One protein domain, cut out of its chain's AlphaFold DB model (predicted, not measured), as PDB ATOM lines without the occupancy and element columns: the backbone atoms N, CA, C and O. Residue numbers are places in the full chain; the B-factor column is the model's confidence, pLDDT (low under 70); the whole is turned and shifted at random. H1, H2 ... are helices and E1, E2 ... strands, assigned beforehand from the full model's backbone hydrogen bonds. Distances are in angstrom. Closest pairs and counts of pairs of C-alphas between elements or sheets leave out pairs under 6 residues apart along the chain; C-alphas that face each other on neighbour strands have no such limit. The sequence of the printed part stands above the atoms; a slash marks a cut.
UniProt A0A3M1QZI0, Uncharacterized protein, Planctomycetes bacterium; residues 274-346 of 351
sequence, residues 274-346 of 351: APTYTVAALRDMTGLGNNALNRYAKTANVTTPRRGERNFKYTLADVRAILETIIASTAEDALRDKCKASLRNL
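What this domain is: This is residues 274 to 346 of the 351 residues of an uncharacterized protein of Planctomycetes bacterium (UniProt A0A3M1QZI0). A helical hairpin, H3 and H4, has H2 crossing H3 and H1 packed on H4; a two-strand ribbon, E1 and E2, lies where H3 begins, and residues 300 to 312 loop from H2 to E2. The 73 printed residues hold four named helices and two named strands, in the order E1, H1, H2, E2, H3, H4; the sheet is antiparallel, the class mostly helix. The whole is compact, radius of gyration of the C-alphas 11.3 A, spanning 33 by 25 by 20 A.

Where its parts are: Find C-alpha 276 at (-8.037, 20.860, 8.471), where E1, residues 276 to 278, begins. Next come H1, 279 to 286; H2, 290 to 299, 14.2 A long; E2, 313 to 315; and H3, 316 to 329, 20.2 A. H4, 333 to 344, 16.4 A, ends at (-7.790, 6.104, 1.025).

How they stand to each other: Look at N 277 and O 314, 2.8 A apart, within hydrogen-bond range between E1 and E2. H1 touches H4, C-alphas 285 and 342 closest at 5.9 A. Residues 321 to 326 of H3 touch H2 about perpendicular, 89 degrees; C-alphas 297 and 322 are closest, 5.4 A. H3 and H4 touch at a shallow tilt of 24 degrees, opposite ways, C-alphas 327 and 336 closest at 5.0 A. In each helix every O i to N i+4 pair is within hydrogen-bond range.

The domain as a whole: The printed part has no cut; the link H2 to E2 is long. Only residue 274 has pLDDT under 70.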
ATOM      1  N   ALA A 274     -14.952  19.860  10.510       57.56
ATOM      2  CA  ALA A 274     -14.254  19.456   9.297       57.56
ATOM      3  C   ALA A 274     -12.724  19.452   9.517       57.56
ATOM      4  O   ALA A 274     -12.149  20.479   9.897       57.56
ATOM      5  N   PRO A 275     -12.036  18.323   9.270       76.50
ATOM      6  CA  PRO A 275     -10.606  18.216   9.510       76.50
ATOM      7  C   PRO A 275      -9.842  19.174   8.590       76.50
ATOM      8  O   PRO A 275     -10.057  19.222   7.376       76.50
ATOM      9  N   THR A 276      -8.936  19.949   9.187       84.56
ATOM     10  CA  THR A 276      -8.037  20.860   8.471       84.56
ATOM     11  C   THR A 276      -6.614  20.311   8.486       84.56
ATOM     12  O   THR A 276      -6.145  19.782   9.493       84.56
ATOM     13  N   TYR A 277      -5.908  20.450   7.367       89.56
ATOM     14  CA  TYR A 277      -4.588  19.870   7.143       89.56
ATOM     15  C   TYR A 277      -3.543  20.964   6.987       89.56
ATOM     16  O   TYR A 277      -3.737  21.942   6.270       89.56
ATOM     17  N   THR A 278      -2.398  20.810   7.642       91.38
ATOM     18  CA  THR A 278      -1.285  21.749   7.477       91.38
ATOM     19  C   THR A 278      -0.502  21.443   6.201       91.38
ATOM     20  O   THR A 278      -0.499  20.316   5.701       91.38
ATOM     21  N   VAL A 279       0.243  22.434   5.701       87.88
ATOM     22  CA  VAL A 279       1.190  22.232   4.587       87.88
ATOM     23  C   VAL A 279       2.188  21.105   4.897       87.88
ATOM     24  O   VAL A 279       2.566  20.365   3.997       87.88
ATOM     25  N   ALA A 280       2.596  20.943   6.162       86.62
ATOM     26  CA  ALA A 280       3.499  19.871   6.582       86.62
ATOM     27  C   ALA A 280       2.868  18.481   6.397       86.62
ATOM     28  O   ALA A 280       3.470  17.635   5.746       86.62
ATOM     29  N   ALA A 281       1.624  18.288   6.846       89.06
ATOM     30  CA  ALA A 281       0.915  17.021   6.672       89.06
ATOM     31  C   ALA A 281       0.784  16.634   5.188       89.06
ATOM     32  O   ALA A 281       1.000  15.484   4.812       89.06
ATOM     33  N   LEU A 282       0.508  17.613   4.321       88.94
ATOM     34  CA  LEU A 282       0.383  17.378   2.882       88.94
ATOM     35  C   LEU A 282       1.727  17.020   2.217       88.94
ATOM     36  O   LEU A 282       1.771  16.249   1.255       88.94
ATOM     37  N   ARG A 283       2.845  17.529   2.749       90.69
ATOM     38  CA  ARG A 283       4.190  17.111   2.326       90.69
ATOM     39  C   ARG A 283       4.507  15.694   2.765       90.69
ATOM     40  O   ARG A 283       5.104  14.964   1.984       90.69
ATOM     41  N   ASP A 284       4.098  15.288   3.959       89.44
ATOM     42  CA  ASP A 284       4.345  13.926   4.437       89.44
ATOM     43  C   ASP A 284       3.572  12.905   3.584       89.44
ATOM     44  O   ASP A 284       4.143  11.901   3.134       89.44
ATOM     45  N   MET A 285       2.318  13.230   3.241       88.62
ATOM     46  CA  MET A 285       1.463  12.432   2.350       88.62
ATOM     47  C   MET A 285       2.046  12.287   0.939       88.62
ATOM     48  O   MET A 285       2.059  11.193   0.380       88.62
ATOM     49  N   THR A 286       2.573  13.368   0.358       90.38
ATOM     50  CA  THR A 286       3.012  13.378  -1.051       90.38
ATOM     51  C   THR A 286       4.511  13.147  -1.238       90.38
ATOM     52  O   THR A 286       4.941  12.705  -2.291       90.38
ATOM     53  N   GLY A 287       5.343  13.420  -0.232       89.38
ATOM     54  CA  GLY A 287       6.805  13.486  -0.367       89.38
ATOM     55  C   GLY A 287       7.316  14.690  -1.171       89.38
ATOM     56  O   GLY A 287       8.515  14.786  -1.430       89.38
ATOM     57  N   LEU A 288       6.439  15.615  -1.577       90.19
ATOM     58  CA  LEU A 288       6.799  16.734  -2.444       90.19
ATOM     59  C   LEU A 288       7.362  17.930  -1.660       90.19
ATOM     60  O   LEU A 288       6.962  18.237  -0.535       90.19
ATOM     61  N   GLY A 289       8.277  18.667  -2.294       89.81
ATOM     62  CA  GLY A 289       8.737  19.966  -1.798       89.81
ATOM     63  C   GLY A 289       7.687  21.072  -1.982       89.81
ATOM     64  O   GLY A 289       6.839  20.997  -2.872       89.81
ATOM     65  N   ASN A 290       7.792  22.152  -1.196       88.88
ATOM     66  CA  ASN A 290       6.834  23.276  -1.189       88.88
ATOM     67  C   ASN A 290       6.530  23.846  -2.587       88.88
ATOM     68  O   ASN A 290       5.385  24.163  -2.897       88.88
ATOM     69  N   ASN A 291       7.547  23.966  -3.446       89.25
ATOM     70  CA  ASN A 291       7.383  24.531  -4.789       89.25
ATOM     71  C   ASN A 291       6.567  23.621  -5.718       89.25
ATOM     72  O   ASN A 291       5.763  24.121  -6.504       89.25
ATOM     73  N   ALA A 292       6.765  22.303  -5.630       90.00
ATOM     74  CA  ALA A 292       6.011  21.333  -6.420       90.00
ATOM     75  C   ALA A 292       4.560  21.256  -5.930       90.00
ATOM     76  O   ALA A 292       3.633  21.347  -6.728       90.00
ATOM     77  N   LEU A 293       4.368  21.212  -4.611       90.81
ATOM     78  CA  LEU A 293       3.048  21.197  -3.990       90.81
ATOM     79  C   LEU A 293       2.229  22.448  -4.348       90.81
ATOM     80  O   LEU A 293       1.081  22.329  -4.763       90.81
ATOM     81  N   ASN A 294       2.835  23.640  -4.302       91.44
ATOM     82  CA  ASN A 294       2.163  24.879  -4.709       91.44
ATOM     83  C   ASN A 294       1.775  24.893  -6.195       91.44
ATOM     84  O   ASN A 294       0.794  25.535  -6.566       91.44
ATOM     85  N   ARG A 295       2.530  24.212  -7.065       91.69
ATOM     86  CA  ARG A 295       2.183  24.092  -8.489       91.69
ATOM     87  C   ARG A 295       0.939  23.226  -8.675       91.69
ATOM     88  O   ARG A 295       0.035  23.625  -9.406       91.69
ATOM     89  N   TYR A 296       0.878  22.085  -7.990       92.38
ATOM     90  CA  TYR A 296      -0.281  21.198  -8.053       92.38
ATOM     91  C   TYR A 296      -1.516  21.821  -7.406       92.38
ATOM     92  O   TYR A 296      -2.580  21.773  -8.006       92.38
ATOM     93  N   ALA A 297      -1.370  22.519  -6.279       91.44
ATOM     94  CA  ALA A 297      -2.468  23.265  -5.664       91.44
ATOM     95  C   ALA A 297      -3.048  24.343  -6.588       91.44
ATOM     96  O   ALA A 297      -4.261  24.420  -6.745       91.44
ATOM     97  N   LYS A 298      -2.204  25.104  -7.297       92.94
ATOM     98  CA  LYS A 298      -2.683  26.056  -8.314       92.94
ATOM     99  C   LYS A 298      -3.387  25.373  -9.485       92.94
ATOM    100  O   LYS A 298      -4.359  25.910  -9.998       92.94
ATOM    101  N   THR A 299      -2.898  24.207  -9.900       91.38
ATOM    102  CA  THR A 299      -3.516  23.419 -10.981       91.38
ATOM    103  C   THR A 299      -4.880  22.873 -10.549       91.38
ATOM    104  O   THR A 299      -5.817  22.891 -11.337       91.38
ATOM    105  N   ALA A 300      -5.009  22.494  -9.276       91.38
ATOM    106  CA  ALA A 300      -6.253  22.077  -8.634       91.38
ATOM    107  C   ALA A 300      -7.197  23.250  -8.291       91.38
ATOM    108  O   ALA A 300      -8.226  23.042  -7.659       91.38
ATOM    109  N   ASN A 301      -6.842  24.488  -8.662       92.75
ATOM    110  CA  ASN A 301      -7.565  25.714  -8.314       92.75
ATOM    111  C   ASN A 301      -7.762  25.928  -6.793       92.75
ATOM    112  O   ASN A 301      -8.726  26.555  -6.358       92.75
ATOM    113  N   VAL A 302      -6.829  25.422  -5.982       93.00
ATOM    114  CA  VAL A 302      -6.811  25.565  -4.523       93.00
ATOM    115  C   VAL A 302      -5.979  26.784  -4.118       93.00
ATOM    116  O   VAL A 302      -4.912  27.059  -4.677       93.00
ATOM    117  N   THR A 303      -6.444  27.510  -3.098       90.25
ATOM    118  CA  THR A 303      -5.722  28.669  -2.550       90.25
ATOM    119  C   THR A 303      -4.381  28.235  -1.953       90.25
ATOM    120  O   THR A 303      -4.329  27.364  -1.092       90.25
ATOM    121  N   THR A 304      -3.282  28.859  -2.386       88.88
ATOM    122  CA  THR A 304      -1.928  28.581  -1.872       88.88
ATOM    123  C   THR A 304      -1.451  29.654  -0.891       88.88
ATOM    124  O   THR A 304      -1.757  30.830  -1.117       88.88
ATOM    125  N   PRO A 305      -0.613  29.307   0.105       87.56
ATOM    126  CA  PRO A 305      -0.065  30.270   1.059       87.56
ATOM    127  C   PRO A 305       0.736  31.381   0.374       87.56
ATOM    128  O   PRO A 305       1.539  31.130  -0.534       87.56
ATOM    129  N   ARG A 306       0.567  32.620   0.843       84.25
ATOM    130  CA  ARG A 306       1.370  33.767   0.395       84.25
ATOM    131  C   ARG A 306       2.772  33.718   1.002       84.25
ATOM    132  O   ARG A 306       3.018  33.118   2.048       84.25
ATOM    133  N   ARG A 307       3.736  34.378   0.352       71.94
ATOM    134  CA  ARG A 307       5.118  34.458   0.851       71.94
ATOM    135  C   ARG A 307       5.130  35.114   2.241       71.94
ATOM    136  O   ARG A 307       4.804  36.288   2.357       71.94
ATOM    137  N   GLY A 308       5.532  34.356   3.262       75.00
ATOM    138  CA  GLY A 308       5.578  34.805   4.662       75.00
ATOM    139  C   GLY A 308       4.375  34.384   5.514       75.00
ATOM    140  O   GLY A 308       4.416  34.554   6.730       75.00
ATOM    141  N   GLU A 309       3.345  33.787   4.912       78.50
ATOM    142  CA  GLU A 309       2.179  33.274   5.625       78.50
ATOM    143  C   GLU A 309       2.537  31.984   6.374       78.50
ATOM    144  O   GLU A 309       2.911  30.968   5.782       78.50
ATOM    145  N   ARG A 310       2.473  32.043   7.706       72.38
ATOM    146  CA  ARG A 310       2.712  30.896   8.587       72.38
ATOM    147  C   ARG A 310       1.366  30.271   8.956       72.38
ATOM    148  O   ARG A 310       0.394  30.988   9.145       72.38
ATOM    149  N   ASN A 311       1.336  28.948   9.108       80.69
ATOM    150  CA  ASN A 311       0.165  28.176   9.554       80.69
ATOM    151  C   ASN A 311      -1.031  28.142   8.586       80.69
ATOM    152  O   ASN A 311      -2.160  27.945   9.029       80.69
ATOM    153  N   PHE A 312      -0.796  28.274   7.278       87.44
ATOM    154  CA  PHE A 312      -1.841  28.031   6.283       87.44
ATOM    155  C   PHE A 312      -2.380  26.596   6.399       87.44
ATOM    156  O   PHE A 312      -1.602  25.639   6.523       87.44
ATOM    157  N   LYS A 313      -3.707  26.460   6.363       90.88
ATOM    158  CA  LYS A 313      -4.415  25.186   6.477       90.88
ATOM    159  C   LYS A 313      -5.263  24.949   5.236       90.88
ATOM    160  O   LYS A 313      -5.997  25.834   4.817       90.88
ATOM    161  N   TYR A 314      -5.171  23.744   4.699       90.38
ATOM    162  CA  TYR A 314      -6.045  23.233   3.655       90.38
ATOM    163  C   TYR A 314      -7.272  22.586   4.291       90.38
ATOM    164  O   TYR A 314      -7.168  21.928   5.331       90.38
ATOM    165  N   THR A 315      -8.431  22.753   3.668       92.12
ATOM    166  CA  THR A 315      -9.607  21.950   4.010       92.12
ATOM    167  C   THR A 315      -9.420  20.510   3.519       92.12
ATOM    168  O   THR A 315      -8.563  20.227   2.680       92.12
ATOM    169  N   LEU A 316     -10.224  19.576   4.024       89.38
ATOM    170  CA  LEU A 316     -10.254  18.204   3.509       89.38
ATOM    171  C   LEU A 316     -10.517  18.157   1.990       89.38
ATOM    172  O   LEU A 316      -9.881  17.375   1.280       89.38
ATOM    173  N   ALA A 317     -11.411  19.019   1.496       88.56
ATOM    174  CA  ALA A 317     -11.727  19.134   0.074       88.56
ATOM    175  C   ALA A 317     -10.511  19.599  -0.744       88.56
ATOM    176  O   ALA A 317     -10.178  18.987  -1.758       88.56
ATOM    177  N   ASP A 318      -9.791  20.610  -0.249       92.31
ATOM    178  CA  ASP A 318      -8.565  21.104  -0.882       92.31
ATOM    179  C   ASP A 318      -7.496  20.008  -0.988       92.31
ATOM    180  O   ASP A 318      -6.854  19.847  -2.025       92.31
ATOM    181  N   VAL A 319      -7.308  19.226   0.080       92.62
ATOM    182  CA  VAL A 319      -6.329  18.132   0.100       92.62
ATOM    183  C   VAL A 319      -6.681  17.052  -0.918       92.62
ATOM    184  O   VAL A 319      -5.795  16.605  -1.650       92.62
ATOM    185  N   ARG A 320      -7.955  16.649  -1.001       92.69
ATOM    186  CA  ARG A 320      -8.415  15.662  -1.990       92.69
ATOM    187  C   ARG A 320      -8.182  16.156  -3.416       92.69
ATOM    188  O   ARG A 320      -7.524  15.457  -4.184       92.69
ATOM    189  N   ALA A 321      -8.586  17.390  -3.720       92.06
ATOM    190  CA  ALA A 321      -8.387  17.991  -5.038       92.06
ATOM    191  C   ALA A 321      -6.900  18.049  -5.438       92.06
ATOM    192  O   ALA A 321      -6.538  17.753  -6.581       92.06
ATOM    193  N   ILE A 322      -6.010  18.372  -4.490       93.25
ATOM    194  CA  ILE A 322      -4.559  18.373  -4.727       93.25
ATOM    195  C   ILE A 322      -4.044  16.958  -5.021       93.25
ATOM    196  O   ILE A 322      -3.289  16.778  -5.980       93.25
ATOM    197  N   LEU A 323      -4.427  15.956  -4.224       93.25
ATOM    198  CA  LEU A 323      -3.974  14.572  -4.404       93.25
ATOM    199  C   LEU A 323      -4.470  13.968  -5.723       93.25
ATOM    200  O   LEU A 323      -3.687  13.336  -6.430       93.25
ATOM    201  N   GLU A 324      -5.730  14.198  -6.086       93.19
ATOM    202  CA  GLU A 324      -6.313  13.754  -7.358       93.19
ATOM    203  C   GLU A 324      -5.602  14.392  -8.551       93.19
ATOM    204  O   GLU A 324      -5.230  13.701  -9.502       93.19
ATOM    205  N   THR A 325      -5.303  15.689  -8.456       94.56
ATOM    206  CA  THR A 325      -4.537  16.401  -9.484       94.56
ATOM    207  C   THR A 325      -3.135  15.813  -9.643       94.56
ATOM    208  O   THR A 325      -2.672  15.634 -10.770       94.56
ATOM    209  N   ILE A 326      -2.452  15.462  -8.545       92.56
ATOM    210  CA  ILE A 326      -1.133  14.807  -8.604       92.56
ATOM    211  C   ILE A 326      -1.247  13.437  -9.279       92.56
ATOM    212  O   ILE A 326      -0.450  13.133 -10.163       92.56
ATOM    213  N   ILE A 327      -2.245  12.629  -8.909       92.94
ATOM    214  CA  ILE A 327      -2.469  11.293  -9.485       92.94
ATOM    215  C   ILE A 327      -2.696  11.371 -10.999       92.94
ATOM    216  O   ILE A 327      -2.129  10.561 -11.733       92.94
ATOM    217  N   ALA A 328      -3.489  12.347 -11.450       90.75
ATOM    218  CA  ALA A 328      -3.834  12.537 -12.855       90.75
ATOM    219  C   ALA A 328      -2.675  13.078 -13.708       90.75
ATOM    220  O   ALA A 328      -2.639  12.842 -14.912       90.75
ATOM    221  N   SER A 329      -1.733  13.811 -13.105       88.38
ATOM    222  CA  SER A 329      -0.686  14.535 -13.843       88.38
ATOM    223  C   SER A 329       0.722  13.953 -13.701       88.38
ATOM    224  O   SER A 329       1.588  14.274 -14.515       88.38
ATOM    225  N   THR A 330       0.983  13.104 -12.701       91.38
ATOM    226  CA  THR A 330       2.308  12.498 -12.513       91.38
ATOM    227  C   THR A 330       2.500  11.244 -13.365       91.38
ATOM    228  O   THR A 330       1.612  10.393 -13.451       91.38
ATOM    229  N   ALA A 331       3.691  11.094 -13.949       85.94
ATOM    230  CA  ALA A 331       4.136   9.870 -14.621       85.94
ATOM    231  C   ALA A 331       4.854   8.891 -13.670       85.94
ATOM    232  O   ALA A 331       5.125   7.759 -14.051       85.94
ATOM    233  N   GLU A 332       5.175   9.315 -12.443       92.25
ATOM    234  CA  GLU A 332       5.895   8.496 -11.468       92.25
ATOM    235  C   GLU A 332       4.927   7.616 -10.667       92.25
ATOM    236  O   GLU A 332       4.156   8.112  -9.838       92.25
ATOM    237  N   ASP A 333       4.989   6.302 -10.894       88.56
ATOM    238  CA  ASP A 333       4.065   5.337 -10.284       88.56
ATOM    239  C   ASP A 333       4.177   5.303  -8.753       88.56
ATOM    240  O   ASP A 333       3.159   5.302  -8.064       88.56
ATOM    241  N   ALA A 334       5.391   5.406  -8.200       89.56
ATOM    242  CA  ALA A 334       5.608   5.433  -6.751       89.56
ATOM    243  C   ALA A 334       4.915   6.632  -6.074       89.56
ATOM    244  O   ALA A 334       4.290   6.491  -5.018       89.56
ATOM    245  N   LEU A 335       4.979   7.813  -6.698       89.12
ATOM    246  CA  LEU A 335       4.290   9.012  -6.217       89.12
ATOM    247  C   LEU A 335       2.769   8.864  -6.351       89.12
ATOM    248  O   LEU A 335       2.027   9.239  -5.437       89.12
ATOM    249  N   ARG A 336       2.304   8.294  -7.468       91.12
ATOM    250  CA  ARG A 336       0.882   8.037  -7.720       91.12
ATOM    251  C   ARG A 336       0.297   7.092  -6.670       91.12
ATOM    252  O   ARG A 336      -0.746   7.396  -6.092       91.12
ATOM    253  N   ASP A 337       0.983   5.995  -6.375       90.94
ATOM    254  CA  ASP A 337       0.543   4.995  -5.401       90.94
ATOM    255  C   ASP A 337       0.548   5.542  -3.974       90.94
ATOM    256  O   ASP A 337      -0.395   5.305  -3.214       90.94
ATOM    257  N   LYS A 338       1.547   6.362  -3.626       91.12
ATOM    258  CA  LYS A 338       1.594   7.050  -2.332       91.12
ATOM    259  C   LYS A 338       0.426   8.028  -2.152       91.12
ATOM    260  O   LYS A 338      -0.194   8.062  -1.085       91.12
ATOM    261  N   CYS A 339       0.080   8.782  -3.199       89.00
ATOM    262  CA  CYS A 339      -1.071   9.690  -3.183       89.00
ATOM    263  C   CYS A 339      -2.397   8.918  -3.092       89.00
ATOM    264  O   CYS A 339      -3.251   9.285  -2.288       89.00
ATOM    265  N   LYS A 340      -2.544   7.804  -3.823       90.00
ATOM    266  CA  LYS A 340      -3.712   6.908  -3.718       90.00
ATOM    267  C   LYS A 340      -3.855   6.301  -2.322       90.00
ATOM    268  O   LYS A 340      -4.959   6.209  -1.794       90.00
ATOM    269  N   ALA A 341      -2.751   5.875  -1.708       90.69
ATOM    270  CA  ALA A 341      -2.754   5.354  -0.343       90.69
ATOM    271  C   ALA A 341      -3.171   6.430   0.668       90.69
ATOM    272  O   ALA A 341      -3.991   6.162   1.539       90.69
ATOM    273  N   SER A 342      -2.666   7.654   0.507       89.38
ATOM    274  CA  SER A 342      -3.031   8.782   1.365       89.38
ATOM    275  C   SER A 342      -4.502   9.169   1.200       89.38
ATOM    276  O   SER A 342      -5.177   9.379   2.200       89.38
ATOM    277  N   LEU A 343      -5.033   9.172  -0.029       89.31
ATOM    278  CA  LEU A 343      -6.439   9.476  -0.312       89.31
ATOM    279  C   LEU A 343      -7.401   8.453   0.313       89.31
ATOM    280  O   LEU A 343      -8.427   8.847   0.855       89.31
ATOM    281  N   ARG A 344      -7.032   7.164   0.327       88.00
ATOM    282  CA  ARG A 344      -7.790   6.104   1.025       88.00
ATOM    283  C   ARG A 344      -7.826   6.270   2.547       88.00
ATOM    284  O   ARG A 344      -8.741   5.764   3.182       88.00
ATOM    285  N   ASN A 345      -6.840   6.958   3.118       85.38
ATOM    286  CA  ASN A 345      -6.729   7.177   4.560       85.38
ATOM    287  C   ASN A 345      -7.333   8.519   5.008       85.38
ATOM    288  O   ASN A 345      -7.304   8.831   6.200       85.38
ATOM    289  N   LEU A 346      -7.839   9.336   4.079       85.38
ATOM    290  CA  LEU A 346      -8.533  10.574   4.416       85.38
ATOM    291  C   LEU A 346      -9.985  10.277   4.819       85.38
ATOM    292  O   LEU A 346     -10.627   9.441   4.183       85.38
TER     293      LEU A 346